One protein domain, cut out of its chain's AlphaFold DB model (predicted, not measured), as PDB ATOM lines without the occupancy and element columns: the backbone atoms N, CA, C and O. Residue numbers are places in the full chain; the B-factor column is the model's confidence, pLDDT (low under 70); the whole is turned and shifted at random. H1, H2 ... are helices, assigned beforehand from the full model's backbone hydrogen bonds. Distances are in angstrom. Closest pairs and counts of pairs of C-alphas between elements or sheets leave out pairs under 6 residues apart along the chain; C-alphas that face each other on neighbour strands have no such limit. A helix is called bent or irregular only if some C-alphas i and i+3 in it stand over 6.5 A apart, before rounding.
ATOM      1  N   LEU A 232     -42.047 -13.804 -24.859       81.88
ATOM      2  CA  LEU A 232     -43.056 -14.740 -25.356       81.88
ATOM      3  C   LEU A 232     -42.668 -15.327 -26.723       81.88
ATOM      4  O   LEU A 232     -42.770 -16.535 -26.919       81.88
ATOM      5  N   GLU A 233     -42.192 -14.497 -27.653       83.38
ATOM      6  CA  GLU A 233     -41.768 -14.937 -28.992       83.38
ATOM      7  C   GLU A 233     -40.529 -15.836 -28.929       83.38
ATOM      8  O   GLU A 233     -40.462 -16.869 -29.600       83.38
ATOM      9  N   LEU A 234     -39.557 -15.476 -28.088       89.06
ATOM     10  CA  LEU A 234     -38.358 -16.285 -27.882       89.06
ATOM     11  C   LEU A 234     -38.700 -17.617 -27.194       89.06
ATOM     12  O   LEU A 234     -38.208 -18.665 -27.614       89.06
ATOM     13  N   ALA A 235     -39.592 -17.601 -26.199       91.12
ATOM     14  CA  ALA A 235     -40.079 -18.799 -25.517       91.12
ATOM     15  C   ALA A 235     -40.847 -19.729 -26.466       91.12
ATOM     16  O   ALA A 235     -40.650 -20.943 -26.430       91.12
ATOM     17  N   LEU A 236     -41.656 -19.175 -27.372       84.44
ATOM     18  CA  LEU A 236     -42.326 -19.949 -28.416       84.44
ATOM     19  C   LEU A 236     -41.311 -20.629 -29.339       84.44
ATOM     20  O   LEU A 236     -41.426 -21.824 -29.603       84.44
ATOM     21  N   GLY A 237     -40.274 -19.905 -29.769       83.56
ATOM     22  CA  GLY A 237     -39.192 -20.488 -30.558       83.56
ATOM     23  C   GLY A 237     -38.446 -21.596 -29.808       83.56
ATOM     24  O   GLY A 237     -38.053 -22.587 -30.419       83.56
ATOM     25  N   VAL A 238     -38.282 -21.478 -28.486       87.69
ATOM     26  CA  VAL A 238     -37.705 -22.545 -27.652       87.69
ATOM     27  C   VAL A 238     -38.600 -23.785 -27.658       87.69
ATOM     28  O   VAL A 238     -38.102 -24.881 -27.911       87.69
ATOM     29  N   ILE A 239     -39.906 -23.621 -27.437       82.31
ATOM     30  CA  ILE A 239     -40.888 -24.720 -27.436       82.31
ATOM     31  C   ILE A 239     -40.962 -25.406 -28.809       82.31
ATOM     32  O   ILE A 239     -41.120 -26.620 -28.889       82.31
ATOM     33  N   GLN A 240     -40.773 -24.650 -29.890       80.62
ATOM     34  CA  GLN A 240     -40.745 -25.151 -31.268       80.62
ATOM     35  C   GLN A 240     -39.379 -25.718 -31.699       80.62
ATOM     36  O   GLN A 240     -39.219 -26.128 -32.846       80.62
ATOM     37  N   GLY A 241     -38.376 -25.726 -30.813       79.19
ATOM     38  CA  GLY A 241     -37.050 -26.290 -31.082       79.19
ATOM     39  C   GLY A 241     -36.089 -25.390 -31.867       79.19
ATOM     40  O   GLY A 241     -34.972 -25.810 -32.159       79.19
ATOM     41  N   LYS A 242     -36.454 -24.133 -32.162       80.00
ATOM     42  CA  LYS A 242     -35.632 -23.173 -32.931       80.00
ATOM     43  C   LYS A 242     -34.270 -22.884 -32.288       80.00
ATOM     44  O   LYS A 242     -33.311 -22.590 -32.993       80.00
ATOM     45  N   TYR A 243     -34.193 -22.957 -30.961       81.19
ATOM     46  CA  TYR A 243     -32.979 -22.658 -30.194       81.19
ATOM     47  C   TYR A 243     -32.238 -23.915 -29.712       81.19
ATOM     48  O   TYR A 243     -31.300 -23.795 -28.931       81.19
ATOM     49  N   GLY A 244     -32.637 -25.118 -30.141       79.81
ATOM     50  CA  GLY A 244     -32.039 -26.365 -29.651       79.81
ATOM     51  C   GLY A 244     -32.175 -26.541 -28.131       79.81
ATOM     52  O   GLY A 244     -33.076 -25.977 -27.495       79.81
ATOM     53  N   ASP A 245     -31.287 -27.330 -27.537       77.19
ATOM     54  CA  ASP A 245     -31.233 -27.665 -26.112       77.19
ATOM     55  C   ASP A 245     -29.853 -27.364 -25.493       77.19
ATOM     56  O   ASP A 245     -28.906 -26.963 -26.173       77.19
ATOM     57  N   GLY A 246     -29.767 -27.468 -24.162       84.31
ATOM     58  CA  GLY A 246     -28.517 -27.336 -23.408       84.31
ATOM     59  C   GLY A 246     -27.699 -26.084 -23.744       84.31
ATOM     60  O   GLY A 246     -28.204 -24.959 -23.735       84.31
ATOM     61  N   ASP A 247     -26.416 -26.285 -24.032       80.38
ATOM     62  CA  ASP A 247     -25.485 -25.195 -24.327       80.38
ATOM     63  C   ASP A 247     -25.758 -24.535 -25.679       80.38
ATOM     64  O   ASP A 247     -25.508 -23.338 -25.824       80.38
ATOM     65  N   LYS A 248     -26.382 -25.251 -26.627       78.75
ATOM     66  CA  LYS A 248     -26.773 -24.652 -27.905       78.75
ATOM     67  C   LYS A 248     -27.848 -23.588 -27.715       78.75
ATOM     68  O   LYS A 248     -27.788 -22.527 -28.333       78.75
ATOM     69  N   ARG A 249     -28.784 -23.825 -26.794       89.19
ATOM     70  CA  ARG A 249     -29.797 -22.833 -26.416       89.19
ATOM     71  C   ARG A 249     -29.183 -21.614 -25.740       89.19
ATOM     72  O   ARG A 249     -29.596 -20.499 -26.046       89.19
ATOM     73  N   LYS A 250     -28.201 -21.804 -24.856       85.62
ATOM     74  CA  LYS A 250     -27.479 -20.692 -24.208       85.62
ATOM     75  C   LYS A 250     -26.706 -19.854 -25.220       85.62
ATOM     76  O   LYS A 250     -26.773 -18.634 -25.162       85.62
ATOM     77  N   GLU A 251     -26.024 -20.504 -26.162       81.75
ATOM     78  CA  GLU A 251     -25.287 -19.842 -27.242       81.75
ATOM     79  C   GLU A 251     -26.231 -19.011 -28.121       81.75
ATOM     80  O   GLU A 251     -25.995 -17.825 -28.338       81.75
ATOM     81  N   LEU A 252     -27.337 -19.609 -28.579       80.06
ATOM     82  CA  LEU A 252     -28.268 -18.960 -29.505       80.06
ATOM     83  C   LEU A 252     -29.148 -17.891 -28.846       80.06
ATOM     84  O   LEU A 252     -29.573 -16.965 -29.531       80.06
ATOM     85  N   LEU A 253     -29.455 -18.010 -27.548       83.69
ATOM     86  CA  LEU A 253     -30.197 -16.988 -26.798       83.69
ATOM     87  C   LEU A 253     -29.291 -15.919 -26.175       83.69
ATOM     88  O   LEU A 253     -29.793 -14.874 -25.758       83.69
ATOM     89  N   GLY A 254     -27.980 -16.154 -26.109       87.75
ATOM     90  CA  GLY A 254     -27.005 -15.225 -25.548       87.75
ATOM     91  C   GLY A 254     -27.433 -14.687 -24.181       87.75
ATOM     92  O   GLY A 254     -27.860 -15.429 -23.293       87.75
ATOM     93  N   THR A 255     -27.389 -13.362 -24.023       87.25
ATOM     94  CA  THR A 255     -27.763 -12.692 -22.765       87.25
ATOM     95  C   THR A 255     -29.249 -12.811 -22.400       87.25
ATOM     96  O   THR A 255     -29.607 -12.534 -21.258       87.25
ATOM     97  N   ARG A 256     -30.122 -13.255 -23.317       89.94
ATOM     98  CA  ARG A 256     -31.566 -13.449 -23.073       89.94
ATOM     99  C   ARG A 256     -31.912 -14.871 -22.630       89.94
ATOM    100  O   ARG A 256     -33.075 -15.136 -22.340       89.94
ATOM    101  N   TYR A 257     -30.936 -15.782 -22.550       92.25
ATOM    102  CA  TYR A 257     -31.183 -17.175 -22.163       92.25
ATOM    103  C   TYR A 257     -31.958 -17.291 -20.846       92.25
ATOM    104  O   TYR A 257     -32.965 -17.990 -20.810       92.25
ATOM    105  N   ALA A 258     -31.512 -16.598 -19.790       92.25
ATOM    106  CA  ALA A 258     -32.112 -16.714 -18.461       92.25
ATOM    107  C   ALA A 258     -33.587 -16.284 -18.469       92.25
ATOM    108  O   ALA A 258     -34.457 -17.083 -18.153       92.25
ATOM    109  N   GLU A 259     -33.871 -15.073 -18.954       93.12
ATOM    110  CA  GLU A 259     -35.230 -14.527 -19.057       93.12
ATOM    111  C   GLU A 259     -36.185 -15.456 -19.826       93.12
ATOM    112  O   GLU A 259     -37.305 -15.726 -19.388       93.12
ATOM    113  N   VAL A 260     -35.742 -15.963 -20.979       93.69
ATOM    114  CA  VAL A 260     -36.560 -16.818 -21.848       93.69
ATOM    115  C   VAL A 260     -36.765 -18.193 -21.225       93.69
ATOM    116  O   VAL A 260     -37.876 -18.724 -21.246       93.69
ATOM    117  N   GLN A 261     -35.712 -18.778 -20.657       93.88
ATOM    118  CA  GLN A 261     -35.798 -20.088 -20.026       93.88
ATOM    119  C   GLN A 261     -36.643 -20.033 -18.749       93.88
ATOM    120  O   GLN A 261     -37.408 -20.965 -18.506       93.88
ATOM    121  N   ASP A 262     -36.588 -18.942 -17.989       95.00
ATOM    122  CA  ASP A 262     -37.438 -18.717 -16.818       95.00
ATOM    123  C   ASP A 262     -38.910 -18.599 -17.214       95.00
ATOM    124  O   ASP A 262     -39.771 -19.199 -16.571       95.00
ATOM    125  N   PHE A 263     -39.215 -17.911 -18.318       94.44
ATOM    126  CA  PHE A 263     -40.577 -17.845 -18.853       94.44
ATOM    127  C   PHE A 263     -41.103 -19.230 -19.256       94.44
ATOM    128  O   PHE A 263     -42.230 -19.592 -18.917       94.44
ATOM    129  N   VAL A 264     -40.279 -20.033 -19.937       93.00
ATOM    130  CA  VAL A 264     -40.622 -21.418 -20.296       93.00
ATOM    131  C   VAL A 264     -40.826 -22.268 -19.036       93.00
ATOM    132  O   VAL A 264     -41.832 -22.964 -18.919       93.00
ATOM    133  N   ASN A 265     -39.926 -22.179 -18.055       92.25
ATOM    134  CA  ASN A 265     -40.020 -22.913 -16.789       92.25
ATOM    135  C   ASN A 265     -41.263 -22.517 -15.973       92.25
ATOM    136  O   ASN A 265     -41.876 -23.369 -15.325       92.25
ATOM    137  N   HIS A 266     -41.658 -21.243 -16.014       95.75
ATOM    138  CA  HIS A 266     -42.880 -20.743 -15.382       95.75
ATOM    139  C   HIS A 266     -44.125 -21.398 -15.980       95.75
ATOM    140  O   HIS A 266     -44.973 -21.861 -15.227       95.75
ATOM    141  N   ILE A 267     -44.212 -21.539 -17.308       92.62
ATOM    142  CA  ILE A 267     -45.345 -22.232 -17.951       92.62
ATOM    143  C   ILE A 267     -45.471 -23.676 -17.445       92.62
ATOM    144  O   ILE A 267     -46.575 -24.149 -17.173       92.62
ATOM    145  N   TYR A 268     -44.346 -24.374 -17.277       88.69
ATOM    146  CA  TYR A 268     -44.355 -25.755 -16.795       88.69
ATOM    147  C   TYR A 268     -44.688 -25.876 -15.305       88.69
ATOM    148  O   TYR A 268     -45.395 -26.807 -14.923       88.69
ATOM    149  N   SER A 269     -44.208 -24.955 -14.468       92.81
ATOM    150  CA  SER A 269     -44.301 -25.078 -13.004       92.81
ATOM    151  C   SER A 269     -45.478 -24.332 -12.370       92.81
ATOM    152  O   SER A 269     -45.931 -24.720 -11.293       92.81
ATOM    153  N   ALA A 270     -46.011 -23.293 -13.017       93.75
ATOM    154  CA  ALA A 270     -47.096 -22.492 -12.468       93.75
ATOM    155  C   ALA A 270     -48.415 -23.273 -12.368       93.75
ATOM    156  O   ALA A 270     -48.722 -24.175 -13.161       93.75
ATOM    157  N   SER A 271     -49.235 -22.875 -11.392       96.00
ATOM    158  CA  SER A 271     -50.577 -23.429 -11.218       96.00
ATOM    159  C   SER A 271     -51.484 -23.059 -12.397       96.00
ATOM    160  O   SER A 271     -51.339 -21.992 -12.999       96.00
ATOM    161  N   THR A 272     -52.460 -23.914 -12.705       93.75
ATOM    162  CA  THR A 272     -53.459 -23.643 -13.753       93.75
ATOM    163  C   THR A 272     -54.227 -22.343 -13.491       93.75
ATOM    164  O   THR A 272     -54.518 -21.609 -14.430       93.75
ATOM    165  N   ASP A 273     -54.478 -22.002 -12.223       90.88
ATOM    166  CA  ASP A 273     -55.141 -20.754 -11.828       90.88
ATOM    167  C   ASP A 273     -54.279 -19.522 -12.139       90.88
ATOM    168  O   ASP A 273     -54.777 -18.533 -12.680       90.88
ATOM    169  N   THR A 274     -52.974 -19.602 -11.865       93.94
ATOM    170  CA  THR A 274     -52.007 -18.553 -12.217       93.94
ATOM    171  C   THR A 274     -51.959 -18.346 -13.727       93.94
ATOM    172  O   THR A 274     -52.111 -17.219 -14.197       93.94
ATOM    173  N   LEU A 275     -51.811 -19.431 -14.492       93.94
ATOM    174  CA  LEU A 275     -51.744 -19.366 -15.951       93.94
ATOM    175  C   LEU A 275     -53.048 -18.823 -16.551       93.94
ATOM    176  O   LEU A 275     -53.000 -18.016 -17.476       93.94
ATOM    177  N   ALA A 276     -54.210 -19.192 -16.006       93.12
ATOM    178  CA  ALA A 276     -55.502 -18.689 -16.469       93.12
ATOM    179  C   ALA A 276     -55.652 -17.176 -16.258       93.12
ATOM    180  O   ALA A 276     -56.097 -16.467 -17.161       93.12
ATOM    181  N   GLN A 277     -55.233 -16.654 -15.103       86.31
ATOM    182  CA  GLN A 277     -55.258 -15.211 -14.856       86.31
ATOM    183  C   GLN A 277     -54.293 -14.459 -15.780       86.31
ATOM    184  O   GLN A 277     -54.612 -13.391 -16.296       86.31
ATOM    185  N   GLU A 278     -53.116 -15.023 -16.022       89.75
ATOM    186  CA  GLU A 278     -52.139 -14.465 -16.954       89.75
ATOM    187  C   GLU A 278     -52.634 -14.486 -18.408       89.75
ATOM    188  O   GLU A 278     -52.377 -13.536 -19.150       89.75
ATOM    189  N   VAL A 279     -53.394 -15.514 -18.808       87.25
ATOM    190  CA  VAL A 279     -54.109 -15.544 -20.093       87.25
ATOM    191  C   VAL A 279     -55.113 -14.394 -20.180       87.25
ATOM    192  O   VAL A 279     -55.116 -13.682 -21.182       87.25
ATOM    193  N   LEU A 280     -55.933 -14.181 -19.145       80.44
ATOM    194  CA  LEU A 280     -56.896 -13.070 -19.097       80.44
ATOM    195  C   LEU A 280     -56.209 -11.700 -19.166       80.44
ATOM    196  O   LEU A 280     -56.748 -10.769 -19.756       80.44
ATOM    197  N   ASN A 281     -54.994 -11.602 -18.627       79.19
ATOM    198  CA  ASN A 281     -54.160 -10.402 -18.679       79.19
ATOM    199  C   ASN A 281     -53.358 -10.273 -19.994       79.19
ATOM    200  O   ASN A 281     -52.570  -9.341 -20.138       79.19
ATOM    201  N   GLY A 282     -53.522 -11.201 -20.944       80.12
ATOM    202  CA  GLY A 282     -52.916 -11.137 -22.279       80.12
ATOM    203  C   GLY A 282     -51.472 -11.645 -22.388       80.12
ATOM    204  O   GLY A 282     -50.860 -11.484 -23.441       80.12
ATOM    205  N   LYS A 283     -50.914 -12.295 -21.356       85.06
ATOM    206  CA  LYS A 283     -49.491 -12.704 -21.303       85.06
ATOM    207  C   LYS A 283     -49.089 -13.753 -22.354       85.06
ATOM    208  O   LYS A 283     -47.910 -13.877 -22.665       85.06
ATOM    209  N   TYR A 284     -50.054 -14.497 -22.900       86.12
ATOM    210  CA  TYR A 284     -49.821 -15.658 -23.776       86.12
ATOM    211  C   TYR A 284     -50.373 -15.495 -25.202       86.12
ATOM    212  O   TYR A 284     -50.537 -16.484 -25.913       86.12
ATOM    213  N   GLY A 285     -50.691 -14.268 -25.624       72.94
ATOM    214  CA  GLY A 285     -51.288 -14.018 -26.939       72.94
ATOM    215  C   GLY A 285     -52.686 -14.637 -27.101       72.94
ATOM    216  O   GLY A 285     -53.378 -14.939 -26.118       72.94
ATOM    217  N   ASP A 286     -53.120 -14.810 -28.348       70.94
ATOM    218  CA  ASP A 286     -54.438 -15.334 -28.718       70.94
ATOM    219  C   ASP A 286     -54.374 -16.728 -29.371       70.94
ATOM    220  O   ASP A 286     -53.302 -17.230 -29.710       70.94
ATOM    221  N   GLY A 287     -55.546 -17.375 -29.450       72.06
ATOM    222  CA  GLY A 287     -55.831 -18.616 -30.183       72.06
ATOM    223  C   GLY A 287     -54.671 -19.608 -30.308       72.06
ATOM    224  O   GLY A 287     -54.386 -20.370 -29.383       72.06
ATOM    225  N   GLU A 288     -54.026 -19.591 -31.473       73.12
ATOM    226  CA  GLU A 288     -52.955 -20.519 -31.845       73.12
ATOM    227  C   GLU A 288     -51.634 -20.235 -31.123       73.12
ATOM    228  O   GLU A 288     -50.950 -21.171 -30.715       73.12
ATOM    229  N   THR A 289     -51.293 -18.965 -30.878       73.56
ATOM    230  CA  THR A 289     -50.092 -18.598 -30.107       73.56
ATOM    231  C   THR A 289     -50.207 -19.113 -28.678       73.56
ATOM    232  O   THR A 289     -49.279 -19.735 -28.156       73.56
ATOM    233  N   ARG A 290     -51.381 -18.932 -28.063       89.25
ATOM    234  CA  ARG A 290     -51.667 -19.426 -26.713       89.25
ATOM    235  C   ARG A 290     -51.626 -20.948 -26.645       89.25
ATOM    236  O   ARG A 290     -51.109 -21.514 -25.686       89.25
ATOM    237  N   LYS A 291     -52.172 -21.613 -27.658       86.75
ATOM    238  CA  LYS A 291     -52.161 -23.072 -27.749       86.75
ATOM    239  C   LYS A 291     -50.750 -23.621 -27.908       86.75
ATOM    240  O   LYS A 291     -50.379 -24.558 -27.209       86.75
ATOM    241  N   ALA A 292     -49.942 -22.993 -28.754       80.06
ATOM    242  CA  ALA A 292     -48.559 -23.390 -28.967       80.06
ATOM    243  C   ALA A 292     -47.678 -23.139 -27.732       80.06
ATOM    244  O   ALA A 292     -46.857 -23.989 -27.402       80.06
ATOM    245  N   ILE A 293     -47.861 -22.014 -27.029       88.75
ATOM    246  CA  ILE A 293     -47.042 -21.676 -25.856       88.75
ATOM    247  C   ILE A 293     -47.416 -22.502 -24.617       88.75
ATOM    248  O   ILE A 293     -46.534 -22.912 -23.870       88.75
ATOM    249  N   LEU A 294     -48.708 -22.771 -24.390       92.12
ATOM    250  CA  LEU A 294     -49.158 -23.571 -23.245       92.12
ATOM    251  C   LEU A 294     -49.009 -25.080 -23.494       92.12
ATOM    252  O   LEU A 294     -48.961 -25.853 -22.538       92.12
ATOM    253  N   GLY A 295     -48.928 -25.511 -24.757       91.19
ATOM    254  CA  GLY A 295     -48.729 -26.909 -25.131       91.19
ATOM    255  C   GLY A 295     -49.760 -27.827 -24.474       91.19
ATOM    256  O   GLY A 295     -50.963 -27.576 -24.544       91.19
ATOM    257  N   SER A 296     -49.299 -28.871 -23.781       92.00
ATOM    258  CA  SER A 296     -50.177 -29.819 -23.075       92.00
ATOM    259  C   SER A 296     -51.006 -29.197 -21.947       92.00
ATOM    260  O   SER A 296     -51.985 -29.799 -21.519       92.00
ATOM    261  N   ARG A 297     -50.652 -27.999 -21.467       94.00
ATOM    262  CA  ARG A 297     -51.398 -27.280 -20.421       94.00
ATOM    263  C   ARG A 297     -52.560 -26.465 -20.985       94.00
ATOM    264  O   ARG A 297     -53.341 -25.924 -20.205       94.00
ATOM    265  N   TYR A 298     -52.657 -26.329 -22.311       93.56
ATOM    266  CA  TYR A 298     -53.619 -25.435 -22.949       93.56
ATOM    267  C   TYR A 298     -55.061 -25.746 -22.546       93.56
ATOM    268  O   TYR A 298     -55.764 -24.833 -22.124       93.56
ATOM    269  N   ASP A 299     -55.486 -27.008 -22.633       93.44
ATOM    270  CA  ASP A 299     -56.887 -27.379 -22.407       93.44
ATOM    271  C   ASP A 299     -57.327 -27.086 -20.964       93.44
ATOM    272  O   ASP A 299     -58.357 -26.442 -20.753       93.44
ATOM    273  N   ASP A 300     -56.508 -27.446 -19.972       94.50
ATOM    274  CA  ASP A 300     -56.790 -27.191 -18.552       94.50
ATOM    275  C   ASP A 300     -56.851 -25.690 -18.236       94.50
ATOM    276  O   ASP A 300     -57.751 -25.212 -17.536       94.50
ATOM    277  N   VAL A 301     -55.897 -24.921 -18.768       95.69
ATOM    278  CA  VAL A 301     -55.847 -23.466 -18.575       95.69
ATOM    279  C   VAL A 301     -57.026 -22.797 -19.272       95.69
ATOM    280  O   VAL A 301     -57.676 -21.935 -18.684       95.69
ATOM    281  N   GLN A 302     -57.349 -23.202 -20.499       92.62
ATOM    282  CA  GLN A 302     -58.447 -22.623 -21.266       92.62
ATOM    283  C   GLN A 302     -59.807 -22.977 -20.650       92.62
ATOM    284  O   GLN A 302     -60.693 -22.121 -20.615       92.62
ATOM    285  N   ALA A 303     -59.968 -24.174 -20.081       90.75
ATOM    286  CA  ALA A 303     -61.146 -24.533 -19.296       90.75
ATOM    287  C   ALA A 303     -61.307 -23.622 -18.069       90.75
ATOM    288  O   ALA A 303     -62.403 -23.114 -17.815       90.75
ATOM    289  N   LYS A 304     -60.216 -23.334 -17.347       91.44
ATOM    290  CA  LYS A 304     -60.239 -22.396 -16.215       91.44
ATOM    291  C   LYS A 304     -60.548 -20.962 -16.654       91.44
ATOM    292  O   LYS A 304     -61.366 -20.308 -16.014       91.44
ATOM    293  N   VAL A 305     -59.961 -20.487 -17.751       88.62
ATOM    294  CA  VAL A 305     -60.273 -19.174 -18.350       88.62
ATOM    295  C   VAL A 305     -61.758 -19.080 -18.686       88.62
ATOM    296  O   VAL A 305     -62.409 -18.107 -18.314       88.62
ATOM    297  N   ASN A 306     -62.324 -20.107 -19.320       87.50
ATOM    298  CA  ASN A 306     -63.748 -20.143 -19.646       87.50
ATOM    299  C   ASN A 306     -64.612 -20.107 -18.381       87.50
ATOM    300  O   ASN A 306     -65.595 -19.372 -18.348       87.50
ATOM    301  N   ALA A 307     -64.238 -20.835 -17.326       84.81
ATOM    302  CA  ALA A 307     -64.939 -20.793 -16.044       84.81
ATOM    303  C   ALA A 307     -64.889 -19.397 -15.392       84.81
ATOM    304  O   ALA A 307     -65.891 -18.947 -14.843       84.81
ATOM    305  N   LEU A 308     -63.756 -18.693 -15.493       79.88
ATOM    306  CA  LEU A 308     -63.590 -17.324 -14.990       79.88
ATOM    307  C   LEU A 308     -64.380 -16.292 -15.812       79.88
ATOM    308  O   LEU A 308     -64.970 -15.389 -15.232       79.88
ATOM    309  N   CYS A 309     -64.445 -16.442 -17.138       75.31
ATOM    310  CA  CYS A 309     -65.240 -15.578 -18.022       75.31
ATOM    311  C   CYS A 309     -66.750 -15.842 -17.934       75.31
ATOM    312  O   CYS A 309     -67.547 -14.946 -18.196       75.31
ATOM    313  N   SER A 310     -67.142 -17.073 -17.600       67.44
ATOM    314  CA  SER A 310     -68.546 -17.481 -17.435       67.44
ATOM    315  C   SER A 310     -69.068 -17.215 -16.023       67.44
ATOM    316  O   SER A 310     -70.269 -17.342 -15.778       67.44
ATOM    317  N   ALA A 311     -68.185 -16.866 -15.084       57.78
ATOM    318  CA  ALA A 311     -68.601 -16.407 -13.774       57.78
ATOM    319  C   ALA A 311     -69.345 -15.070 -13.944       57.78
ATOM    320  O   ALA A 311     -68.827 -14.170 -14.611       57.78
TER     321      ALA A 311
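This is residues 232 to 311 of the 375 residues of an uncharacterized protein of Eubacterium sp (UniProt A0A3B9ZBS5). Two long, sharply kinked helices, H2 and H4, follow one another along a rod, each crossed by a short helix: H1 packs across residues 260 to 264 of H2, and H3 packs across residues 297 to 305 of H4. This makes two helical lobes, H1 with H2 and H3 with H4, which meet mainly where H1 packs on residues 292 to 293 of H4. The printed part has 80 residues with four named helices, in the order H1, H2, H3, H4, and no named strand; its class is all helix, and the helix packing is mostly crossed. The whole is compact, with a radius of gyration of the C-alphas of 13.4 A, and its C-alphas span 45 by 19 by 18 A.

H2, residues 246 to 269, has 24 residues and measures 19.0 A from first to last C-alpha. It begins with C-alpha 246 at (-28.517, -27.336, -23.408) and has a kink of 121 degrees near residue 255. It is irregular: C-alphas 252 and 255 are 9.2 A apart, against about 5 A in a regular helix. H4, residues 287 to 310, also has 24 residues and measures 18.0 A; C-alpha 310 stands at (-68.546, -17.481, -17.435). H4 has a kink of 125 degrees near residue 296 and is irregular too, with C-alphas 293 and 296 9.2 A apart. H1, residues 232 to 239, measures 10.4 A and begins with C-alpha 232 at (-43.056, -14.740, -25.356). H3, residues 272 to 280, measures 12.3 A from first to last C-alpha.

H2 touches H1 with residues 260 to 264 alone; the closest C-alphas are those of Ala 235 and Val 260, 5.5 A apart. The lines of H1 and H2 stand about perpendicular, at 82 degrees, though the line of H2 is a rough one. H1 also touches H4, which meets it with residues 292 to 293 alone; the closest C-alphas, those of Leu 236 and Ile 293, are 5.6 A apart. H1 and H4 run opposite ways at a steep tilt of 61 degrees. H4 touches H3 with residues 297 to 305 alone, with 14 pairs of C-alphas within 8 A; the closest are those of Ala 276 and Val 305, 5.2 A apart. The lines of H3 and H4 stand about perpendicular, at 88 degrees, and the line of H4 is a rough one. H2 and H4 are close but not clearly touching: their closest C-alphas, those of Ile 267 and Leu 294, are 6.7 A apart. H2 and H3 are also close but not clearly touching, with the closest C-alphas, those of Ile 267 and Leu 275, 7.3 A apart. H1 and H3 are apart. In H1 and H3 every O i to N i+4 pair is within hydrogen-bond range; in H2 15 of 20 pairs are, and in H4 15 of 20.

The outline is a rod, and the two C-alphas farthest apart, those of Glu 251 and Ala 311, are 45.5 A from each other. The first and last printed C-alphas, those of Leu 232 and Ala 311, are 28.1 A apart. The residues run from 232 to 311 without a gap, and the printed part has no cut. The link from H2 to H3, 2 residues, is tight; those from H1 to H2 and from H3 to H4, 6 residues each, are short, and no link is long. The mean pLDDT of the printed part is 86.2, and the model's confidence is low, under 70, at residues 310 to 311.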